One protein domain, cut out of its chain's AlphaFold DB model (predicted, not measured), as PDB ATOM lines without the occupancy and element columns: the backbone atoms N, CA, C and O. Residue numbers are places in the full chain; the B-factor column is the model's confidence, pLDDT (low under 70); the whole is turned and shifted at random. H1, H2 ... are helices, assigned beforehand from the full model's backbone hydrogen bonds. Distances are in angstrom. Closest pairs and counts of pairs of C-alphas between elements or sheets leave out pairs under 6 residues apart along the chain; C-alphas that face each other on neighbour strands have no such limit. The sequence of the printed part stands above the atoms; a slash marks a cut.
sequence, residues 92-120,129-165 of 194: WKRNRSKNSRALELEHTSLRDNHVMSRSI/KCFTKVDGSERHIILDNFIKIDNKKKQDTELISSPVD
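This is residues 92 to 120 and 129 to 165 of the 194 residues of the protein "NAD-dependent protein deacetylase Sir2B-like" of Aphis craccivora (UniProt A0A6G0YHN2). Three short helices meet near their ends and spread out from that place as three arms: H1 and H2 extend to opposite sides, roughly in line, and H3 branches off to make a V with H2. A long loop, residues 103 to 120, folds back beside H1, turns, and returns past the end of H1 toward H2, while residues 160 to 165 stick out at the far end of H3. The printed part has 66 residues with three named helices, in the order H1, H2, H3, and no named strand; the class is all helix, with 33 of the 66 residues in the helices. The whole is loose, with a radius of gyration of the C-alphas of 13.8 A, and elongated, with spans of 39 by 23 by 19 A.

H1 is residues 92 to 102, 15.3 A from first to last C-alpha; it begins with C-alpha 92 at (188.818, 112.860, 113.180) and ends with C-alpha 102 at (183.786, 121.395, 124.868). Residues 103 to 120 hold no named element. After the cut, H2 is residues 136 to 147, the longest helix by residues, 16.7 A long. H3 is residues 152 to 161, 14.4 A long, and ends with C-alpha 161 at (167.690, 122.139, 132.544).

H1 and H3 touch, and their closest C-alphas, those of Ala 102 and Lys 152, are 5.1 A apart. They run the same way at a steep tilt of 35.4 degrees, only just steep. H1 and H2 are close but not clearly touching; their closest C-alphas, those of Ala 102 and Ile 147, are 6.6 A apart. These two run opposite ways at a shallow tilt of 28 degrees. H2 and H3, joined by a tight link of 4 residues, are also close but not clearly touching, with the closest C-alphas, those of Phe 146 and Gln 155, 6.7 A apart. They run opposite ways at a steep tilt of 57 degrees. In the long loop, residues 107 to 108 pair with residues 114 to 115, antiparallel, as a short pairing. In H1, H2 and H3 every O i to N i+4 pair is within hydrogen-bond range.

The two C-alphas farthest apart, those of Trp 92 and Thr 132, are 41.4 A from each other. Residues 121 to 128 are not printed, and C-alphas 120 and 129 are 15.0 A apart across the cut; the link from H1 to H2 is the link across the cut. The mean pLDDT of the printed part is 80.9. Residues 160 to 165, of which 160 to 161 belong to H3, stand free and are under 70.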
ATOM      1  N   TRP A  92     187.879 112.524 112.112       79.75
ATOM      2  CA  TRP A  92     188.818 112.860 113.180       79.75
ATOM      3  C   TRP A  92     188.963 114.364 113.399       79.75
ATOM      4  O   TRP A  92     188.888 114.827 114.537       79.75
ATOM      5  N   LYS A  93     189.120 115.151 112.324       80.19
ATOM      6  CA  LYS A  93     189.186 116.620 112.413       80.19
ATOM      7  C   LYS A  93     187.938 117.193 113.085       80.19
ATOM      8  O   LYS A  93     188.055 118.067 113.948       80.19
ATOM      9  N   ARG A  94     186.756 116.670 112.744       81.75
ATOM     10  CA  ARG A  94     185.484 117.063 113.372       81.75
ATOM     11  C   ARG A  94     185.443 116.701 114.850       81.75
ATOM     12  O   ARG A  94     185.141 117.570 115.663       81.75
ATOM     13  N   ASN A  95     185.783 115.468 115.213       82.88
ATOM     14  CA  ASN A  95     185.769 115.015 116.607       82.88
ATOM     15  C   ASN A  95     186.770 115.796 117.462       82.88
ATOM     16  O   ASN A  95     186.419 116.300 118.529       82.88
ATOM     17  N   ARG A  96     187.976 116.026 116.937       81.75
ATOM     18  CA  ARG A  96     188.979 116.887 117.565       81.75
ATOM     19  C   ARG A  96     188.446 118.302 117.790       81.75
ATOM     20  O   ARG A  96     188.557 118.819 118.897       81.75
ATOM     21  N   SER A  97     187.823 118.919 116.781       81.75
ATOM     22  CA  SER A  97     187.230 120.252 116.941       81.75
ATOM     23  C   SER A  97     186.071 120.262 117.942       81.75
ATOM     24  O   SER A  97     185.920 121.249 118.661       81.75
ATOM     25  N   LYS A  98     185.248 119.207 118.004       82.94
ATOM     26  CA  LYS A  98     184.141 119.090 118.967       82.94
ATOM     27  C   LYS A  98     184.666 119.038 120.406       82.94
ATOM     28  O   LYS A  98     184.150 119.770 121.250       82.94
ATOM     29  N   ASN A  99     185.725 118.271 120.657       81.88
ATOM     30  CA  ASN A  99     186.340 118.155 121.983       81.88
ATOM     31  C   ASN A  99     187.043 119.454 122.395       81.88
ATOM     32  O   ASN A  99     186.796 119.968 123.482       81.88
ATOM     33  N   SER A 100     187.820 120.079 121.499       83.44
ATOM     34  CA  SER A 100     188.429 121.383 121.801       83.44
ATOM     35  C   SER A 100     187.388 122.462 122.120       83.44
ATOM     36  O   SER A 100     187.622 123.295 122.992       83.44
ATOM     37  N   ARG A 101     186.214 122.431 121.471       84.38
ATOM     38  CA  ARG A 101     185.092 123.326 121.800       84.38
ATOM     39  C   ARG A 101     184.499 123.045 123.181       84.38
ATOM     40  O   ARG A 101     184.175 124.003 123.875       84.38
ATOM     41  N   ALA A 102     184.331 121.776 123.561       83.75
ATOM     42  CA  ALA A 102     183.786 121.395 124.868       83.75
ATOM     43  C   ALA A 102     184.721 121.794 126.022       83.75
ATOM     44  O   ALA A 102     184.247 122.231 127.070       83.75
ATOM     45  N   LEU A 103     186.033 121.721 125.791       82.75
ATOM     46  CA  LEU A 103     187.070 122.116 126.745       82.75
ATOM     47  C   LEU A 103     187.395 123.618 126.737       82.75
ATOM     48  O   LEU A 103     188.272 124.062 127.472       82.75
ATOM     49  N   GLU A 104     186.730 124.397 125.879       83.25
ATOM     50  CA  GLU A 104     187.012 125.821 125.647       83.25
ATOM     51  C   GLU A 104     188.474 126.137 125.259       83.25
ATOM     52  O   GLU A 104     188.970 127.250 125.469       83.25
ATOM     53  N   LEU A 105     189.153 125.170 124.642       83.31
ATOM     54  CA  LEU A 105     190.533 125.294 124.189       83.31
ATOM     55  C   LEU A 105     190.632 126.005 122.838       83.31
ATOM     56  O   LEU A 105     189.703 126.024 122.020       83.31
ATOM     57  N   GLU A 106     191.815 126.561 122.603       88.12
ATOM     58  CA  GLU A 106     192.206 127.085 121.303       88.12
ATOM     59  C   GLU A 106     192.132 125.982 120.241       88.12
ATOM     60  O   GLU A 106     192.572 124.849 120.459       88.12
ATOM     61  N   HIS A 107     191.524 126.294 119.099       87.75
ATOM     62  CA  HIS A 107     191.355 125.342 118.008       87.75
ATOM     63  C   HIS A 107     191.176 126.030 116.661       87.75
ATOM     64  O   HIS A 107     190.796 127.195 116.563       87.75
ATOM     65  N   THR A 108     191.391 125.261 115.601       87.06
ATOM     66  CA  THR A 108     191.051 125.667 114.239       87.06
ATOM     67  C   THR A 108     189.636 125.199 113.920       87.06
ATOM     68  O   THR A 108     189.280 124.044 114.155       87.06
ATOM     69  N   SER A 109     188.804 126.103 113.414       82.06
ATOM     70  CA  SER A 109     187.459 125.772 112.943       82.06
ATOM     71  C   SER A 109     187.503 124.973 111.637       82.06
ATOM     72  O   SER A 109     188.492 125.008 110.913       82.06
ATOM     73  N   LEU A 110     186.391 124.329 111.276       79.25
ATOM     74  CA  LEU A 110     186.241 123.625 109.992       79.25
ATOM     75  C   LEU A 110     186.377 124.541 108.759       79.25
ATOM     76  O   LEU A 110     186.542 124.050 107.650       79.25
ATOM     77  N   ARG A 111     186.292 125.864 108.944       83.81
ATOM     78  CA  ARG A 111     186.521 126.877 107.900       83.81
ATOM     79  C   ARG A 111     187.941 127.457 107.957       83.81
ATOM     80  O   ARG A 111     188.160 128.569 107.494       83.81
ATOM     81  N   ASP A 112     188.859 126.761 108.622       80.81
ATOM     82  CA  ASP A 112     190.260 127.141 108.831       80.81
ATOM     83  C   ASP A 112     190.489 128.459 109.596       80.81
ATOM     84  O   ASP A 112     191.603 128.973 109.668       80.81
ATOM     85  N   ASN A 113     189.456 128.993 110.251       86.38
ATOM     86  CA  ASN A 113     189.618 130.138 111.148       86.38
ATOM     87  C   ASN A 113     190.192 129.697 112.493       86.38
ATOM     88  O   ASN A 113     189.707 128.732 113.087       86.38
ATOM     89  N   HIS A 114     191.163 130.448 113.000       87.69
ATOM     90  CA  HIS A 114     191.731 130.251 114.325       87.69
ATOM     91  C   HIS A 114     190.803 130.802 115.421       87.69
ATOM     92  O   HIS A 114     190.394 131.963 115.370       87.69
ATOM     93  N   VAL A 115     190.484 129.980 116.420       87.31
ATOM     94  CA  VAL A 115     189.617 130.318 117.554       87.31
ATOM     95  C   VAL A 115     190.441 130.224 118.830       87.31
ATOM     96  O   VAL A 115     190.865 129.137 119.205       87.31
ATOM     97  N   MET A 116     190.652 131.355 119.503       85.88
ATOM     98  CA  MET A 116     191.373 131.396 120.779       85.88
ATOM     99  C   MET A 116     190.594 130.695 121.900       85.88
ATOM    100  O   MET A 116     189.363 130.602 121.855       85.88
ATOM    101  N   SER A 117     191.323 130.259 122.931       85.44
ATOM    102  CA  SER A 117     190.721 129.764 124.169       85.44
ATOM    103  C   SER A 117     189.827 130.823 124.814       85.44
ATOM    104  O   SER A 117     190.052 132.033 124.693       85.44
ATOM    105  N   ARG A 118     188.767 130.369 125.487       82.06
ATOM    106  CA  ARG A 118     187.824 131.283 126.137       82.06
ATOM    107  C   ARG A 118     188.334 131.666 127.518       82.06
ATOM    108  O   ARG A 118     188.913 130.865 128.241       82.06
ATOM    109  N   SER A 119     188.081 132.913 127.888       82.19
ATOM    110  CA  SER A 119     188.335 133.436 129.225       82.19
ATOM    111  C   SER A 119     187.075 134.100 129.762       82.19
ATOM    112  O   SER A 119     186.257 134.612 128.990       82.19
ATOM    113  N   ILE A 120     186.935 134.160 131.088       84.12
ATOM    114  CA  ILE A 120     185.854 134.924 131.715       84.12
ATOM    115  C   ILE A 120     185.974 136.387 131.275       84.12
ATOM    116  O   ILE A 120     186.990 137.045 131.488       84.12
ATOM    117  N   LYS A 129     172.234 141.567 136.392       82.56
ATOM    118  CA  LYS A 129     173.588 141.867 136.882       82.56
ATOM    119  C   LYS A 129     174.240 140.624 137.496       82.56
ATOM    120  O   LYS A 129     174.646 140.630 138.651       82.56
ATOM    121  N   CYS A 130     174.265 139.515 136.756       82.06
ATOM    122  CA  CYS A 130     174.652 138.211 137.309       82.06
ATOM    123  C   CYS A 130     176.047 138.216 137.952       82.06
ATOM    124  O   CYS A 130     176.230 137.597 138.995       82.06
ATOM    125  N   PHE A 131     176.991 138.986 137.410       83.69
ATOM    126  CA  PHE A 131     178.352 139.058 137.941       83.69
ATOM    127  C   PHE A 131     178.418 139.847 139.261       83.69
ATOM    128  O   PHE A 131     179.280 139.580 140.079       83.69
ATOM    129  N   THR A 132     177.464 140.727 139.578       83.94
ATOM    130  CA  THR A 132     177.445 141.365 140.911       83.94
ATOM    131  C   THR A 132     176.899 140.443 142.005       83.94
ATOM    132  O   THR A 132     176.919 140.816 143.171       83.94
ATOM    133  N   LYS A 133     176.329 139.288 141.635       84.25
ATOM    134  CA  LYS A 133     175.702 138.334 142.565       84.25
ATOM    135  C   LYS A 133     176.552 137.100 142.846       84.25
ATOM    136  O   LYS A 133     176.246 136.387 143.789       84.25
ATOM    137  N   VAL A 134     177.548 136.845 142.004       83.38
ATOM    138  CA  VAL A 134     178.446 135.694 142.096       83.38
ATOM    139  C   VAL A 134     179.857 136.242 142.168       83.38
ATOM    140  O   VAL A 134     180.241 137.060 141.320       83.38
ATOM    141  N   ASP A 135     180.617 135.824 143.171       87.88
ATOM    142  CA  ASP A 135     181.992 136.289 143.317       87.88
ATOM    143  C   ASP A 135     182.868 135.813 142.146       87.88
ATOM    144  O   ASP A 135     182.561 134.831 141.467       87.88
ATOM    145  N   GLY A 136     183.966 136.520 141.876       84.56
ATOM    146  CA  GLY A 136     184.914 136.137 140.835       84.56
ATOM    147  C   GLY A 136     185.436 134.710 141.018       84.56
ATOM    148  O   GLY A 136     185.524 133.976 140.036       84.56
ATOM    149  N   SER A 137     185.723 134.288 142.252       86.00
ATOM    150  CA  SER A 137     186.202 132.929 142.540       86.00
ATOM    151  C   SER A 137     185.145 131.858 142.238       86.00
ATOM    152  O   SER A 137     185.420 130.889 141.534       86.00
ATOM    153  N   GLU A 138     183.904 132.078 142.672       86.50
ATOM    154  CA  GLU A 138     182.769 131.192 142.396       86.50
ATOM    155  C   GLU A 138     182.489 131.059 140.895       86.50
ATOM    156  O   GLU A 138     182.173 129.968 140.423       86.50
ATOM    157  N   ARG A 139     182.656 132.136 140.115       87.62
ATOM    158  CA  ARG A 139     182.505 132.086 138.650       87.62
ATOM    159  C   ARG A 139     183.501 131.130 137.998       87.62
ATOM    160  O   ARG A 139     183.104 130.394 137.099       87.62
ATOM    161  N   HIS A 140     184.756 131.130 138.448       86.25
ATOM    162  CA  HIS A 140     185.765 130.196 137.941       86.25
ATOM    163  C   HIS A 140     185.406 128.757 138.309       86.25
ATOM    164  O   HIS A 140     185.418 127.900 137.443       86.25
ATOM    165  N   ILE A 141     184.963 128.508 139.546       88.44
ATOM    166  CA  ILE A 141     184.541 127.166 139.980       88.44
ATOM    167  C   ILE A 141     183.372 126.647 139.131       88.44
ATOM    168  O   ILE A 141     183.364 125.486 138.725       88.44
ATOM    169  N   ILE A 142     182.380 127.498 138.852       86.81
ATOM    170  CA  ILE A 142     181.244 127.142 137.993       86.81
ATOM    171  C   ILE A 142     181.729 126.803 136.580       86.81
ATOM    172  O   ILE A 142     181.293 125.800 136.018       86.81
ATOM    173  N   LEU A 143     182.635 127.611 136.023       86.69
ATOM    174  CA  LEU A 143     183.179 127.386 134.687       86.69
ATOM    175  C   LEU A 143     184.015 126.101 134.618       86.69
ATOM    176  O   LEU A 143     183.790 125.283 133.735       86.69
ATOM    177  N   ASP A 144     184.904 125.877 135.583       88.31
ATOM    178  CA  ASP A 144     185.746 124.682 135.657       88.31
ATOM    179  C   ASP A 144     184.898 123.412 135.753       88.31
ATOM    180  O   ASP A 144     185.183 122.407 135.104       88.31
ATOM    181  N   ASN A 145     183.829 123.446 136.550       88.56
ATOM    182  CA  ASN A 145     182.902 122.324 136.652       88.56
ATOM    183  C   ASN A 145     182.157 122.074 135.337       88.56
ATOM    184  O   ASN A 145     181.929 120.920 134.991       88.56
ATOM    185  N   PHE A 146     181.830 123.128 134.588       86.62
ATOM    186  CA  PHE A 146     181.198 123.005 133.277       86.62
ATOM    187  C   PHE A 146     182.156 122.438 132.216       86.62
ATOM    188  O   PHE A 146     181.775 121.583 131.415       86.62
ATOM    189  N   ILE A 147     183.421 122.862 132.238       85.75
ATOM    190  CA  ILE A 147     184.477 122.364 131.345       85.75
ATOM    191  C   ILE A 147     184.756 120.878 131.607       85.75
ATOM    192  O   ILE A 147     184.860 120.102 130.660       85.75
ATOM    193  N   LYS A 148     184.776 120.445 132.877       88.94
ATOM    194  CA  LYS A 148     184.978 119.033 133.266       88.94
ATOM    195  C   LYS A 148     183.961 118.051 132.681       88.94
ATOM    196  O   LYS A 148     184.217 116.853 132.695       88.94
ATOM    197  N   ILE A 149     182.814 118.523 132.196       85.56
ATOM    198  CA  ILE A 149     181.802 117.666 131.566       85.56
ATOM    199  C   ILE A 149     182.315 117.090 130.229       85.56
ATOM    200  O   ILE A 149     181.768 116.085 129.777       85.56
ATOM    201  N   ASP A 150     183.348 117.706 129.623       77.25
ATOM    202  CA  ASP A 150     184.093 117.293 128.411       77.25
ATOM    203  C   ASP A 150     183.228 116.681 127.295       77.25
ATOM    204  O   ASP A 150     183.580 115.741 126.586       77.25
ATOM    205  N   ASN A 151     181.996 117.176 127.175       82.00
ATOM    206  CA  ASN A 151     181.032 116.679 126.214       82.00
ATOM    207  C   ASN A 151     179.987 117.754 125.940       82.00
ATOM    208  O   ASN A 151     179.160 118.086 126.795       82.00
ATOM    209  N   LYS A 152     179.985 118.257 124.703       78.81
ATOM    210  CA  LYS A 152     179.116 119.361 124.289       78.81
ATOM    211  C   LYS A 152     177.623 119.045 124.443       78.81
ATOM    212  O   LYS A 152     176.864 119.905 124.883       78.81
ATOM    213  N   LYS A 153     177.197 117.814 124.124       78.81
ATOM    214  CA  LYS A 153     175.789 117.391 124.240       78.81
ATOM    215  C   LYS A 153     175.340 117.380 125.709       78.81
ATOM    216  O   LYS A 153     174.240 117.838 126.022       78.81
ATOM    217  N   LYS A 154     176.195 116.897 126.618       80.69
ATOM    218  CA  LYS A 154     175.921 116.892 128.068       80.69
ATOM    219  C   LYS A 154     175.903 118.310 128.645       80.69
ATOM    220  O   LYS A 154     174.929 118.673 129.298       80.69
ATOM    221  N   GLN A 155     176.899 119.131 128.307       82.00
ATOM    222  CA  GLN A 155     176.958 120.558 128.653       82.00
ATOM    223  C   GLN A 155     175.679 121.309 128.245       82.00
ATOM    224  O   GLN A 155     175.087 122.039 129.041       82.00
ATOM    225  N   ASP A 156     175.200 121.093 127.018       76.38
ATOM    226  CA  ASP A 156     173.974 121.731 126.530       76.38
ATOM    227  C   ASP A 156     172.723 121.240 127.263       76.38
ATOM    228  O   ASP A 156     171.804 122.019 127.513       76.38
ATOM    229  N   THR A 157     172.689 119.965 127.648       78.62
ATOM    230  CA  THR A 157     171.580 119.391 128.422       78.62
ATOM    231  C   THR A 157     171.482 120.034 129.805       78.62
ATOM    232  O   THR A 157     170.387 120.413 130.229       78.62
ATOM    233  N   GLU A 158     172.615 120.241 130.481       76.06
ATOM    234  CA  GLU A 158     172.651 120.950 131.762       76.06
ATOM    235  C   GLU A 158     172.182 122.405 131.624       76.06
ATOM    236  O   GLU A 158     171.355 122.863 132.418       76.06
ATOM    237  N   LEU A 159     172.600 123.106 130.564       74.69
ATOM    238  CA  LEU A 159     172.133 124.468 130.278       74.69
ATOM    239  C   LEU A 159     170.624 124.533 130.000       74.69
ATOM    240  O   LEU A 159     169.972 125.489 130.414       74.69
ATOM    241  N   ILE A 160     170.052 123.527 129.330       63.94
ATOM    242  CA  ILE A 160     168.608 123.453 129.038       63.94
ATOM    243  C   ILE A 160     167.790 123.182 130.308       63.94
ATOM    244  O   ILE A 160     166.667 123.675 130.427       63.94
ATOM    245  N   SER A 161     168.339 122.417 131.255       57.19
ATOM    246  CA  SER A 161     167.690 122.139 132.544       57.19
ATOM    247  C   SER A 161     167.692 123.342 133.499       57.19
ATOM    248  O   SER A 161     166.914 123.380 134.456       57.19
ATOM    249  N   SER A 162     168.519 124.358 133.216       53.91
ATOM    250  CA  SER A 162     168.520 125.624 133.944       53.91
ATOM    251  C   SER A 162     167.186 126.357 133.751       53.91
ATOM    252  O   SER A 162     166.716 126.496 132.616       53.91
ATOM    253  N   PRO A 163     166.550 126.862 134.827       54.72
ATOM    254  CA  PRO A 163     165.295 127.581 134.721       54.72
ATOM    255  C   PRO A 163     165.450 128.817 133.828       54.72
ATOM    256  O   PRO A 163     165.894 129.881 134.255       54.72
ATOM    257  N   VAL A 164     164.949 128.673 132.600       49.50
ATOM    258  CA  VAL A 164     164.538 129.750 131.702       49.50
ATOM    259  C   VAL A 164     165.685 130.424 130.931       49.50
ATOM    260  O   VAL A 164     165.916 131.629 131.045       49.50
ATOM    261  N   ASP A 165     166.308 129.685 130.005       44.19
ATOM    262  CA  ASP A 165     166.849 130.328 128.803       44.19
ATOM    263  C   ASP A 165     165.674 130.756 127.898       44.19
ATOM    264  O   ASP A 165     165.059 129.953 127.194       44.19
TER     265      ASP A 165